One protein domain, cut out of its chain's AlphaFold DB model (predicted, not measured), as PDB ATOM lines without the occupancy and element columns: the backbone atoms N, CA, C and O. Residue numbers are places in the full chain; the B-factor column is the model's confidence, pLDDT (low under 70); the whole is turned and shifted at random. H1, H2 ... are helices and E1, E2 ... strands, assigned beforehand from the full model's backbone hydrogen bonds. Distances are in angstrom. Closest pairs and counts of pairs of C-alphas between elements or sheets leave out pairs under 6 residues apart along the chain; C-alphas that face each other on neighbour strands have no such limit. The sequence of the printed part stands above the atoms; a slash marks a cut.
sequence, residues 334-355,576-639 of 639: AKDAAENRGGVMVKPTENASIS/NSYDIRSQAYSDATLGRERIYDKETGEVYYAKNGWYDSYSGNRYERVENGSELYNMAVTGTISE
ATOM      1  N   ALA A 334     -26.612 -11.212   1.761       33.06
ATOM      2  CA  ALA A 334     -26.221 -10.294   0.693       33.06
ATOM      3  C   ALA A 334     -26.423  -8.805   1.063       33.06
ATOM      4  O   ALA A 334     -27.539  -8.381   1.356       33.06
ATOM      5  N   LYS A 335     -25.344  -8.010   0.980       47.66
ATOM      6  CA  LYS A 335     -25.224  -6.610   1.446       47.66
ATOM      7  C   LYS A 335     -25.836  -5.518   0.540       47.66
ATOM      8  O   LYS A 335     -25.523  -4.345   0.717       47.66
ATOM      9  N   ASP A 336     -26.715  -5.853  -0.405       51.41
ATOM     10  CA  ASP A 336     -27.221  -4.866  -1.385       51.41
ATOM     11  C   ASP A 336     -28.668  -4.402  -1.145       51.41
ATOM     12  O   ASP A 336     -29.141  -3.454  -1.780       51.41
ATOM     13  N   ALA A 337     -29.400  -5.046  -0.234       65.31
ATOM     14  CA  ALA A 337     -30.795  -4.709   0.036       65.31
ATOM     15  C   ALA A 337     -30.923  -3.661   1.152       65.31
ATOM     16  O   ALA A 337     -30.191  -3.689   2.136       65.31
ATOM     17  N   ALA A 338     -31.892  -2.749   1.019       77.12
ATOM     18  CA  ALA A 338     -32.282  -1.887   2.129       77.12
ATOM     19  C   ALA A 338     -32.900  -2.742   3.245       77.12
ATOM     20  O   ALA A 338     -33.852  -3.491   3.006       77.12
ATOM     21  N   GLU A 339     -32.375  -2.614   4.457       83.69
ATOM     22  CA  GLU A 339     -32.792  -3.399   5.615       83.69
ATOM     23  C   GLU A 339     -33.597  -2.543   6.585       83.69
ATOM     24  O   GLU A 339     -33.282  -1.377   6.826       83.69
ATOM     25  N   ASN A 340     -34.635  -3.136   7.176       83.69
ATOM     26  CA  ASN A 340     -35.342  -2.507   8.281       83.69
ATOM     27  C   ASN A 340     -34.579  -2.775   9.581       83.69
ATOM     28  O   ASN A 340     -34.497  -3.915  10.043       83.69
ATOM     29  N   ARG A 341     -34.048  -1.711  10.176       85.19
ATOM     30  CA  ARG A 341     -33.297  -1.734  11.427       85.19
ATOM     31  C   ARG A 341     -34.036  -0.878  12.449       85.19
ATOM     32  O   ARG A 341     -34.076   0.342  12.362       85.19
ATOM     33  N   GLY A 342     -34.733  -1.531  13.380       79.00
ATOM     34  CA  GLY A 342     -35.489  -0.833  14.427       79.00
ATOM     35  C   GLY A 342     -36.584   0.111  13.907       79.00
ATOM     36  O   GLY A 342     -36.839   1.141  14.527       79.00
ATOM     37  N   GLY A 343     -37.217  -0.205  12.771       82.56
ATOM     38  CA  GLY A 343     -38.240   0.638  12.141       82.56
ATOM     39  C   GLY A 343     -37.692   1.696  11.179       82.56
ATOM     40  O   GLY A 343     -38.487   2.432  10.600       82.56
ATOM     41  N   VAL A 344     -36.373   1.759  10.984       88.44
ATOM     42  CA  VAL A 344     -35.700   2.673  10.053       88.44
ATOM     43  C   VAL A 344     -35.154   1.882   8.871       88.44
ATOM     44  O   VAL A 344     -34.536   0.835   9.049       88.44
ATOM     45  N   MET A 345     -35.395   2.370   7.656       91.38
ATOM     46  CA  MET A 345     -34.856   1.756   6.444       91.38
ATOM     47  C   MET A 345     -33.434   2.260   6.202       91.38
ATOM     48  O   MET A 345     -33.226   3.446   5.942       91.38
ATOM     49  N   VAL A 346     -32.464   1.350   6.273       91.56
ATOM     50  CA  VAL A 346     -31.046   1.635   6.031       91.56
ATOM     51  C   VAL A 346     -30.625   0.952   4.741       91.56
ATOM     52  O   VAL A 346     -30.714  -0.270   4.615       91.56
ATOM     53  N   LYS A 347     -30.157   1.739   3.777       92.00
ATOM     54  CA  LYS A 347     -29.528   1.235   2.557       92.00
ATOM     55  C   LYS A 347     -28.007   1.283   2.719       92.00
ATOM     56  O   LYS A 347     -27.499   2.379   2.934       92.00
ATOM     57  N   PRO A 348     -27.277   0.167   2.588       88.69
ATOM     58  CA  PRO A 348     -25.817   0.172   2.641       88.69
ATOM     59  C   PRO A 348     -25.172   1.159   1.652       88.69
ATOM     60  O   PRO A 348     -25.678   1.369   0.544       88.69
ATOM     61  N   THR A 349     -24.079   1.800   2.069       89.25
ATOM     62  CA  THR A 349     -23.243   2.610   1.173       89.25
ATOM     63  C   THR A 349     -22.396   1.709   0.287       89.25
ATOM     64  O   THR A 349     -22.075   0.577   0.645       89.25
ATOM     65  N   GLU A 350     -21.990   2.227  -0.871       89.06
ATOM     66  CA  GLU A 350     -21.197   1.466  -1.837       89.06
ATOM     67  C   GLU A 350     -19.911   0.895  -1.224       89.06
ATOM     68  O   GLU A 350     -19.628  -0.287  -1.391       89.06
ATOM     69  N   ASN A 351     -19.184   1.691  -0.432       86.00
ATOM     70  CA  ASN A 351     -17.961   1.264   0.250       86.00
ATOM     71  C   ASN A 351     -18.190   0.131   1.272       86.00
ATOM     72  O   ASN A 351     -17.276  -0.655   1.519       86.00
ATOM     73  N   ALA A 352     -19.391   0.009   1.848       85.75
ATOM     74  CA  ALA A 352     -19.726  -1.037   2.819       85.75
ATOM     75  C   ALA A 352     -20.244  -2.338   2.181       85.75
ATOM     76  O   ALA A 352     -20.150  -3.407   2.803       85.75
ATOM     77  N   SER A 353     -20.746  -2.257   0.945       85.44
ATOM     78  CA  SER A 353     -21.288  -3.384   0.170       85.44
ATOM     79  C   SER A 353     -20.267  -4.069  -0.740       85.44
ATOM     80  O   SER A 353     -20.623  -4.981  -1.480       85.44
ATOM     81  N   ILE A 354     -18.991  -3.682  -0.682       88.00
ATOM     82  CA  ILE A 354     -17.958  -4.278  -1.534       88.00
ATOM     83  C   ILE A 354     -17.740  -5.754  -1.202       88.00
ATOM     84  O   ILE A 354     -17.344  -6.115  -0.089       88.00
ATOM     85  N   SER A 355     -17.887  -6.596  -2.222       89.94
ATOM     86  CA  SER A 355     -17.321  -7.939  -2.274       89.94
ATOM     87  C   SER A 355     -15.955  -7.910  -2.958       89.94
ATOM     88  O   SER A 355     -15.752  -7.195  -3.942       89.94
ATOM     89  N   ASN A 576      -6.749  12.671  14.622       80.31
ATOM     90  CA  ASN A 576      -8.016  12.761  13.907       80.31
ATOM     91  C   ASN A 576      -8.679  14.156  13.900       80.31
ATOM     92  O   ASN A 576      -9.760  14.336  13.341       80.31
ATOM     93  N   SER A 577      -8.082  15.174  14.530       81.75
ATOM     94  CA  SER A 577      -8.717  16.501  14.661       81.75
ATOM     95  C   SER A 577      -8.952  17.232  13.330       81.75
ATOM     96  O   SER A 577      -9.842  18.085  13.233       81.75
ATOM     97  N   TYR A 578      -8.142  16.942  12.309       84.00
ATOM     98  CA  TYR A 578      -8.348  17.459  10.960       84.00
ATOM     99  C   TYR A 578      -9.532  16.749  10.289       84.00
ATOM    100  O   TYR A 578     -10.495  17.424   9.917       84.00
ATOM    101  N   ASP A 579      -9.511  15.417  10.237       84.69
ATOM    102  CA  ASP A 579     -10.544  14.583   9.614       84.69
ATOM    103  C   ASP A 579     -11.935  14.888  10.164       84.69
ATOM    104  O   ASP A 579     -12.853  15.166   9.396       84.69
ATOM    105  N   ILE A 580     -12.079  14.944  11.493       84.69
ATOM    106  CA  ILE A 580     -13.355  15.249  12.154       84.69
ATOM    107  C   ILE A 580     -13.933  16.577  11.647       84.69
ATOM    108  O   ILE A 580     -15.121  16.670  11.331       84.69
ATOM    109  N   ARG A 581     -13.101  17.623  11.557       85.69
ATOM    110  CA  ARG A 581     -13.541  18.954  11.105       85.69
ATOM    111  C   ARG A 581     -13.833  18.980   9.609       85.69
ATOM    112  O   ARG A 581     -14.828  19.584   9.212       85.69
ATOM    113  N   SER A 582     -12.982  18.345   8.807       87.25
ATOM    114  CA  SER A 582     -13.136  18.267   7.351       87.25
ATOM    115  C   SER A 582     -14.431  17.543   6.974       87.25
ATOM    116  O   SER A 582     -15.265  18.075   6.238       87.25
ATOM    117  N   GLN A 583     -14.664  16.374   7.571       88.44
ATOM    118  CA  GLN A 583     -15.846  15.553   7.332       88.44
ATOM    119  C   GLN A 583     -17.134  16.263   7.780       88.44
ATOM    120  O   GLN A 583     -18.085  16.334   7.004       88.44
ATOM    121  N   ALA A 584     -17.151  16.877   8.970       88.44
ATOM    122  CA  ALA A 584     -18.308  17.647   9.441       88.44
ATOM    123  C   ALA A 584     -18.636  18.846   8.530       88.44
ATOM    124  O   ALA A 584     -19.804  19.120   8.244       88.44
ATOM    125  N   TYR A 585     -17.615  19.556   8.038       87.19
ATOM    126  CA  TYR A 585     -17.798  20.667   7.100       87.19
ATOM    127  C   TYR A 585     -18.337  20.196   5.740       87.19
ATOM    128  O   TYR A 585     -19.236  20.827   5.170       87.19
ATOM    129  N   SER A 586     -17.812  19.079   5.233       89.44
ATOM    130  CA  SER A 586     -18.260  18.453   3.987       89.44
ATOM    131  C   SER A 586     -19.725  18.026   4.073       89.44
ATOM    132  O   SER A 586     -20.535  18.387   3.216       89.44
ATOM    133  N   ASP A 587     -20.098  17.343   5.155       90.38
ATOM    134  CA  ASP A 587     -21.460  16.859   5.370       90.38
ATOM    135  C   ASP A 587     -22.468  18.014   5.458       90.38
ATOM    136  O   ASP A 587     -23.490  18.002   4.764       90.38
ATOM    137  N   ALA A 588     -22.122  19.083   6.182       87.69
ATOM    138  CA  ALA A 588     -22.929  20.301   6.230       87.69
ATOM    139  C   ALA A 588     -23.113  20.946   4.842       87.69
ATOM    140  O   ALA A 588     -24.220  21.366   4.498       87.69
ATOM    141  N   THR A 589     -22.051  20.996   4.033       88.44
ATOM    142  CA  THR A 589     -22.080  21.567   2.673       88.44
ATOM    143  C   THR A 589     -22.929  20.727   1.716       88.44
ATOM    144  O   THR A 589     -23.617  21.274   0.853       88.44
ATOM    145  N   LEU A 590     -22.921  19.406   1.890       89.31
ATOM    146  CA  LEU A 590     -23.678  18.447   1.082       89.31
ATOM    147  C   LEU A 590     -25.115  18.228   1.584       89.31
ATOM    148  O   LEU A 590     -25.871  17.477   0.969       89.31
ATOM    149  N   GLY A 591     -25.522  18.900   2.667       90.69
ATOM    150  CA  GLY A 591     -26.881  18.819   3.209       90.69
ATOM    151  C   GLY A 591     -27.204  17.481   3.887       90.69
ATOM    152  O   GLY A 591     -28.378  17.096   3.950       90.69
ATOM    153  N   ARG A 592     -26.175  16.778   4.366       92.25
ATOM    154  CA  ARG A 592     -26.263  15.467   5.016       92.25
ATOM    155  C   ARG A 592     -25.823  15.551   6.479       92.25
ATOM    156  O   ARG A 592     -24.929  16.321   6.817       92.25
ATOM    157  N   GLU A 593     -26.439  14.739   7.330       93.50
ATOM    158  CA  GLU A 593     -26.042  14.533   8.724       93.50
ATOM    159  C   GLU A 593     -25.596  13.086   8.938       93.50
ATOM    160  O   GLU A 593     -25.916  12.201   8.138       93.50
ATOM    161  N   ARG A 594     -24.847  12.840  10.016       95.12
ATOM    162  CA  ARG A 594     -24.448  11.491  10.425       95.12
ATOM    163  C   ARG A 594     -25.263  11.024  11.618       95.12
ATOM    164  O   ARG A 594     -25.449  11.762  12.585       95.12
ATOM    165  N   ILE A 595     -25.697   9.775  11.553       95.69
ATOM    166  CA  ILE A 595     -26.504   9.105  12.566       95.69
ATOM    167  C   ILE A 595     -25.753   7.868  13.045       95.69
ATOM    168  O   ILE A 595     -25.379   7.019  12.242       95.69
ATOM    169  N   TYR A 596     -25.538   7.770  14.351       94.31
ATOM    170  CA  TYR A 596     -24.916   6.635  15.014       94.31
ATOM    171  C   TYR A 596     -25.974   5.617  15.442       94.31
ATOM    172  O   TYR A 596     -26.962   5.971  16.091       94.31
ATOM    173  N   ASP A 597     -25.772   4.354  15.086       92.38
ATOM    174  CA  ASP A 597     -26.582   3.230  15.545       92.38
ATOM    175  C   ASP A 597     -25.963   2.621  16.806       92.38
ATOM    176  O   ASP A 597     -24.933   1.951  16.747       92.38
ATOM    177  N   LYS A 598     -26.604   2.808  17.963       89.75
ATOM    178  CA  LYS A 598     -26.082   2.297  19.240       89.75
ATOM    179  C   LYS A 598     -26.080   0.779  19.363       89.75
ATOM    180  O   LYS A 598     -25.407   0.260  20.251       89.75
ATOM    181  N   GLU A 599     -26.863   0.075  18.552       87.31
ATOM    182  CA  GLU A 599     -26.922  -1.386  18.611       87.31
ATOM    183  C   GLU A 599     -25.810  -2.026  17.781       87.31
ATOM    184  O   GLU A 599     -25.251  -3.038  18.201       87.31
ATOM    185  N   THR A 600     -25.483  -1.452  16.620       85.56
ATOM    186  CA  THR A 600     -24.472  -2.012  15.704       85.56
ATOM    187  C   THR A 600     -23.113  -1.325  15.808       85.56
ATOM    188  O   THR A 600     -22.117  -1.894  15.371       85.56
ATOM    189  N   GLY A 601     -23.056  -0.118  16.376       87.56
ATOM    190  CA  GLY A 601     -21.860   0.721  16.377       87.56
ATOM    191  C   GLY A 601     -21.572   1.380  15.025       87.56
ATOM    192  O   GLY A 601     -20.493   1.926  14.833       87.56
ATOM    193  N   GLU A 602     -22.499   1.321  14.068       89.88
ATOM    194  CA  GLU A 602     -22.303   1.850  12.718       89.88
ATOM    195  C   GLU A 602     -22.733   3.316  12.590       89.88
ATOM    196  O   GLU A 602     -23.551   3.822  13.361       89.88
ATOM    197  N   VAL A 603     -22.201   3.998  11.573       91.94
ATOM    198  CA  VAL A 603     -22.555   5.382  11.244       91.94
ATOM    199  C   VAL A 603     -23.217   5.426   9.873       91.94
ATOM    200  O   VAL A 603     -22.710   4.855   8.906       91.94
ATOM    201  N   TYR A 604     -24.341   6.132   9.781       94.62
ATOM    202  CA  TYR A 604     -25.141   6.278   8.569       94.62
ATOM    203  C   TYR A 604     -25.264   7.740   8.151       94.62
ATOM    204  O   TYR A 604     -25.346   8.627   8.999       94.62
ATOM    205  N   TYR A 605     -25.352   7.993   6.848       94.38
ATOM    206  CA  TYR A 605     -25.831   9.272   6.340       94.38
ATOM    207  C   TYR A 605     -27.347   9.371   6.500       94.38
ATOM    208  O   TYR A 605     -28.077   8.413   6.253       94.38
ATOM    209  N   ALA A 606     -27.832  10.555   6.838       94.25
ATOM    210  CA  ALA A 606     -29.233  10.928   6.725       94.25
ATOM    211  C   ALA A 606     -29.339  12.334   6.129       94.25
ATOM    212  O   ALA A 606     -28.370  13.095   6.078       94.25
ATOM    213  N   LYS A 607     -30.523  12.691   5.643       92.94
ATOM    214  CA  LYS A 607     -30.809  14.064   5.220       92.94
ATOM    215  C   LYS A 607     -30.866  14.967   6.449       92.94
ATOM    216  O   LYS A 607     -31.465  14.575   7.442       92.94
ATOM    217  N   ASN A 608     -30.313  16.175   6.357       91.81
ATOM    218  CA  ASN A 608     -30.338  17.130   7.467       91.81
ATOM    219  C   ASN A 608     -31.745  17.310   8.067       91.81
ATOM    220  O   ASN A 608     -32.687  17.661   7.349       91.81
ATOM    221  N   GLY A 609     -31.847  17.130   9.386       89.69
ATOM    222  CA  GLY A 609     -33.088  17.264  10.155       89.69
ATOM    223  C   GLY A 609     -33.884  15.962  10.287       89.69
ATOM    224  O   GLY A 609     -34.969  15.977  10.868       89.69
ATOM    225  N   TRP A 610     -33.371  14.837   9.783       94.38
ATOM    226  CA  TRP A 610     -33.966  13.521   9.991       94.38
ATOM    227  C   TRP A 610     -34.039  13.187  11.483       94.38
ATOM    228  O   TRP A 610     -35.109  12.799  11.965       94.38
ATOM    229  N   TYR A 611     -32.951  13.409  12.232       92.50
ATOM    230  CA  TYR A 611     -32.914  13.080  13.662       92.50
ATOM    231  C   TYR A 611     -33.966  13.847  14.475       92.50
ATOM    232  O   TYR A 611     -34.566  13.287  15.387       92.50
ATOM    233  N   ASP A 612     -34.262  15.095  14.100       92.62
ATOM    234  CA  ASP A 612     -35.257  15.929  14.788       92.62
ATOM    235  C   ASP A 612     -36.685  15.353  14.692       92.62
ATOM    236  O   ASP A 612     -37.555  15.681  15.502       92.62
ATOM    237  N   SER A 613     -36.933  14.485  13.706       89.88
ATOM    238  CA  SER A 613     -38.202  13.772  13.518       89.88
ATOM    239  C   SER A 613     -38.212  12.354  14.103       89.88
ATOM    240  O   SER A 613     -39.275  11.734  14.216       89.88
ATOM    241  N   TYR A 614     -37.047  11.832  14.499       92.12
ATOM    242  CA  TYR A 614     -36.903  10.495  15.056       92.12
ATOM    243  C   TYR A 614     -37.336  10.462  16.530       92.12
ATOM    244  O   TYR A 614     -36.918  11.276  17.347       92.12
ATOM    245  N   SER A 615     -38.192   9.499  16.883       86.50
ATOM    246  CA  SER A 615     -38.759   9.353  18.238       86.50
ATOM    247  C   SER A 615     -38.324   8.075  18.965       86.50
ATOM    248  O   SER A 615     -38.770   7.823  20.085       86.50
ATOM    249  N   GLY A 616     -37.476   7.256  18.336       89.19
ATOM    250  CA  GLY A 616     -36.931   6.049  18.954       89.19
ATOM    251  C   GLY A 616     -35.688   6.328  19.804       89.19
ATOM    252  O   GLY A 616     -35.283   7.470  19.998       89.19
ATOM    253  N   ASN A 617     -35.074   5.264  20.326       90.44
ATOM    254  CA  ASN A 617     -33.908   5.346  21.211       90.44
ATOM    255  C   ASN A 617     -32.656   4.640  20.666       90.44
ATOM    256  O   ASN A 617     -31.647   4.638  21.368       90.44
ATOM    257  N   ARG A 618     -32.714   4.025  19.478       93.31
ATOM    258  CA  ARG A 618     -31.603   3.269  18.876       93.31
ATOM    259  C   ARG A 618     -30.579   4.191  18.221       93.31
ATOM    260  O   ARG A 618     -29.382   4.015  18.422       93.31
ATOM    261  N   TYR A 619     -31.068   5.175  17.475       94.31
ATOM    262  CA  TYR A 619     -30.242   6.107  16.718       94.31
ATOM    263  C   TYR A 619     -29.916   7.363  17.518       94.31
ATOM    264  O   TYR A 619     -30.749   7.827  18.295       94.31
ATOM    265  N   GLU A 620     -28.724   7.913  17.305       93.75
ATOM    266  CA  GLU A 620     -28.267   9.187  17.866       93.75
ATOM    267  C   GLU A 620     -27.646  10.062  16.783       93.75
ATOM    268  O   GLU A 620     -26.983   9.567  15.872       93.75
ATOM    269  N   ARG A 621     -27.837  11.379  16.874       94.38
ATOM    270  CA  ARG A 621     -27.144  12.317  15.993       94.38
ATOM    271  C   ARG A 621     -25.662  12.367  16.351       94.38
ATOM    272  O   ARG A 621     -25.305  12.514  17.519       94.38
ATOM    273  N   VAL A 622     -24.802  12.309  15.342       92.25
ATOM    274  CA  VAL A 622     -23.371  12.546  15.523       92.25
ATOM    275  C   VAL A 622     -23.130  14.051  15.632       92.25
ATOM    276  O   VAL A 622     -23.252  14.795  14.661       92.25
ATOM    277  N   GLU A 623     -22.792  14.503  16.836       88.44
ATOM    278  CA  GLU A 623     -22.522  15.915  17.114       88.44
ATOM    279  C   GLU A 623     -21.197  16.389  16.495       88.44
ATOM    280  O   GLU A 623     -20.230  15.632  16.361       88.44
ATOM    281  N   ASN A 624     -21.131  17.678  16.151       82.25
ATOM    282  CA  ASN A 624     -19.919  18.295  15.609       82.25
ATOM    283  C   ASN A 624     -18.728  18.119  16.561       82.25
ATOM    284  O   ASN A 624     -18.824  18.421  17.750       82.25
ATOM    285  N   GLY A 625     -17.590  17.680  16.022       78.12
ATOM    286  CA  GLY A 625     -16.391  17.402  16.817       78.12
ATOM    287  C   GLY A 625     -16.322  15.983  17.394       78.12
ATOM    288  O   GLY A 625     -15.339  15.667  18.056       78.12
ATOM    289  N   SER A 626     -17.323  15.133  17.146       84.38
ATOM    290  CA  SER A 626     -17.312  13.730  17.573       84.38
ATOM    291  C   SER A 626     -16.262  12.897  16.830       84.38
ATOM    292  O   SER A 626     -16.082  13.034  15.620       84.38
ATOM    293  N   GLU A 627     -15.626  11.960  17.533       86.19
ATOM    294  CA  GLU A 627     -14.693  10.992  16.940       86.19
ATOM    295  C   GLU A 627     -15.370  10.029  15.953       86.19
ATOM    296  O   GLU A 627     -14.695   9.443  15.108       86.19
ATOM    297  N   LEU A 628     -16.703   9.918  15.987       86.88
ATOM    298  CA  LEU A 628     -17.483   9.113  15.041       86.88
ATOM    299  C   LEU A 628     -17.362   9.607  13.587       86.88
ATOM    300  O   LEU A 628     -17.658   8.861  12.658       86.88
ATOM    301  N   TYR A 629     -16.879  10.837  13.362       84.69
ATOM    302  CA  TYR A 629     -16.535  11.319  12.018       84.69
ATOM    303  C   TYR A 629     -15.334  10.590  11.391       84.69
ATOM    304  O   TYR A 629     -15.165  10.653  10.174       84.69
ATOM    305  N   ASN A 630     -14.542   9.863  12.187       83.62
ATOM    306  CA  ASN A 630     -13.429   9.037  11.701       83.62
ATOM    307  C   ASN A 630     -13.868   7.650  11.233       83.62
ATOM    308  O   ASN A 630     -13.062   6.915  10.665       83.62
ATOM    309  N   MET A 631     -15.118   7.273  11.502       85.50
ATOM    310  CA  MET A 631     -15.670   6.005  11.052       85.50
ATOM    311  C   MET A 631     -16.163   6.144   9.617       85.50
ATOM    312  O   MET A 631     -16.795   7.141   9.254       85.50
ATOM    313  N   ALA A 632     -15.905   5.110   8.817       87.81
ATOM    314  CA  ALA A 632     -16.514   4.989   7.506       87.81
ATOM    315  C   ALA A 632     -18.039   4.928   7.654       87.81
ATOM    316  O   ALA A 632     -18.571   4.174   8.472       87.81
ATOM    317  N   VAL A 633     -18.743   5.707   6.842       90.38
ATOM    318  CA  VAL A 633     -20.200   5.637   6.769       90.38
ATOM    319  C   VAL A 633     -20.590   4.369   6.015       90.38
ATOM    320  O   VAL A 633     -20.120   4.147   4.895       90.38
ATOM    321  N   THR A 634     -21.434   3.536   6.628       90.88
ATOM    322  CA  THR A 634     -21.779   2.196   6.115       90.88
ATOM    323  C   THR A 634     -23.187   2.090   5.538       90.88
ATOM    324  O   THR A 634     -23.554   1.070   4.956       90.88
ATOM    325  N   GLY A 635     -23.989   3.146   5.659       91.50
ATOM    326  CA  GLY A 635     -25.367   3.161   5.189       91.50
ATOM    327  C   GLY A 635     -25.928   4.564   5.009       91.50
ATOM    328  O   GLY A 635     -25.344   5.553   5.440       91.50
ATOM    329  N   THR A 636     -27.073   4.653   4.349       93.12
ATOM    330  CA  THR A 636     -27.894   5.854   4.217       93.12
ATOM    331  C   THR A 636     -29.301   5.532   4.691       93.12
ATOM    332  O   THR A 636     -29.903   4.553   4.246       93.12
ATOM    333  N   ILE A 637     -29.830   6.359   5.580       92.81
ATOM    334  CA  ILE A 637     -31.210   6.282   6.032       92.81
ATOM    335  C   ILE A 637     -32.104   6.969   4.997       92.81
ATOM    336  O   ILE A 637     -31.889   8.132   4.647       92.81
ATOM    337  N   SER A 638     -33.109   6.245   4.510       79.25
ATOM    338  CA  SER A 638     -34.180   6.806   3.683       79.25
ATOM    339  C   SER A 638     -35.398   7.165   4.538       79.25
ATOM    340  O   SER A 638     -35.674   6.478   5.522       79.25
ATOM    341  N   GLU A 639     -36.115   8.224   4.141       59.75
ATOM    342  CA  GLU A 639     -37.425   8.605   4.705       59.75
ATOM    343  C   GLU A 639     -38.477   7.490   4.572       59.75
ATOM    344  O   GLU A 639     -38.475   6.781   3.533       59.75
TER     345      GLU A 639
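What this domain is: This is residues 334 to 355 and 576 to 639 of the 639 residues of an uncharacterized protein of Lachnospiraceae bacterium YSD2013 (UniProt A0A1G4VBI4). One six-stranded sheet, strongly twisted and curled like part of a barrel, makes the body, with the hairpin E1 and E2 at one end of the domain and the long helix H1 at the opposite end. H1 comes near E3 and E4 with residues 584 to 590, the short helix H3 packs on its residues 579 to 584, and the short helix H2 only grazes the sheet. The printed part has 86 residues, with three named helices and six named strands in the order E1 E2 H1 E3 E4 H2 E5 H3 E6. The mixed sheet runs E1 E2 E6 E4 E3 E5, and the class is mixed, helices and strands. The whole is compact, with a radius of gyration of the C-alphas of 12.5 A and spans of 34 by 34 by 23 A.

Where its parts are: Across the sheet, E1 is residues 339 to 341, beginning at C-alpha 339 (-32.792, -3.399, 5.615), and E2 is residues 344 to 348, 12.6 A long. E6, residues 633 to 638, is 14.4 A long and ends at C-alpha 638 (-34.180, 6.806, 3.683). E4 is residues 603 to 607, 13.4 A; E3 is residues 592 to 597, 16.1 A; E5 is residues 619 to 621. H1, residues 577 to 590, is 20.3 A long and begins at C-alpha 577 (-8.717, 16.501, 14.661). H2 is residues 610 to 613 and H3 residues 627 to 630.

How they stand to each other: E6 and E4 are parallel at 36 degrees, with N 605 and O 635 2.8 A apart. E2 is antiparallel to E6 at 135 degrees, with N 636 and O 347 at 2.7 A. E1 and E2 form a hairpin, with N 341 and O 344 at 2.8 A. E3 and E4 form another, with N 595 and O 604 at 2.8 A. The edge strand E5 is antiparallel to E3, with N 596 and O 620 at 2.8 A. These N and O pairs are within hydrogen-bond range. E4, H2, E5 and E5, H3, E6 are split strand-helix-strand units, two strands running the same way with other strands between them in the sheet; both crossovers are right-handed. H1 is on the sheet at a height of 5.5 A, beside the strands and only just over none, with 2 of its C-alphas falling on E3; the closest C-alphas of H1 and E3, Asp 587 and Glu 593, are 6.1 A apart. H1 touches H3 with residues 579 to 584 alone, closest at the C-alphas of Ile 580 and Tyr 629, 5.1 A. H2 and H3 only graze the sheet, with residues 610 to 612 and 628 to 630, and are apart. In H1, 9 of 10 O i to N i+4 pairs are within hydrogen-bond range; H2 and H3 are too short for one.

The domain as a whole: The C-alphas farthest apart, of Ala 334 and Ser 577, are 34.9 A apart. Residues 356 to 575 are not printed, and C-alphas 355 and 576 are 27.9 A apart across this cut. The links that are printed whole are tight. Mean pLDDT of the printed part is 86.5; residues 334 to 337 and residue 639, the chain's last, are under 70.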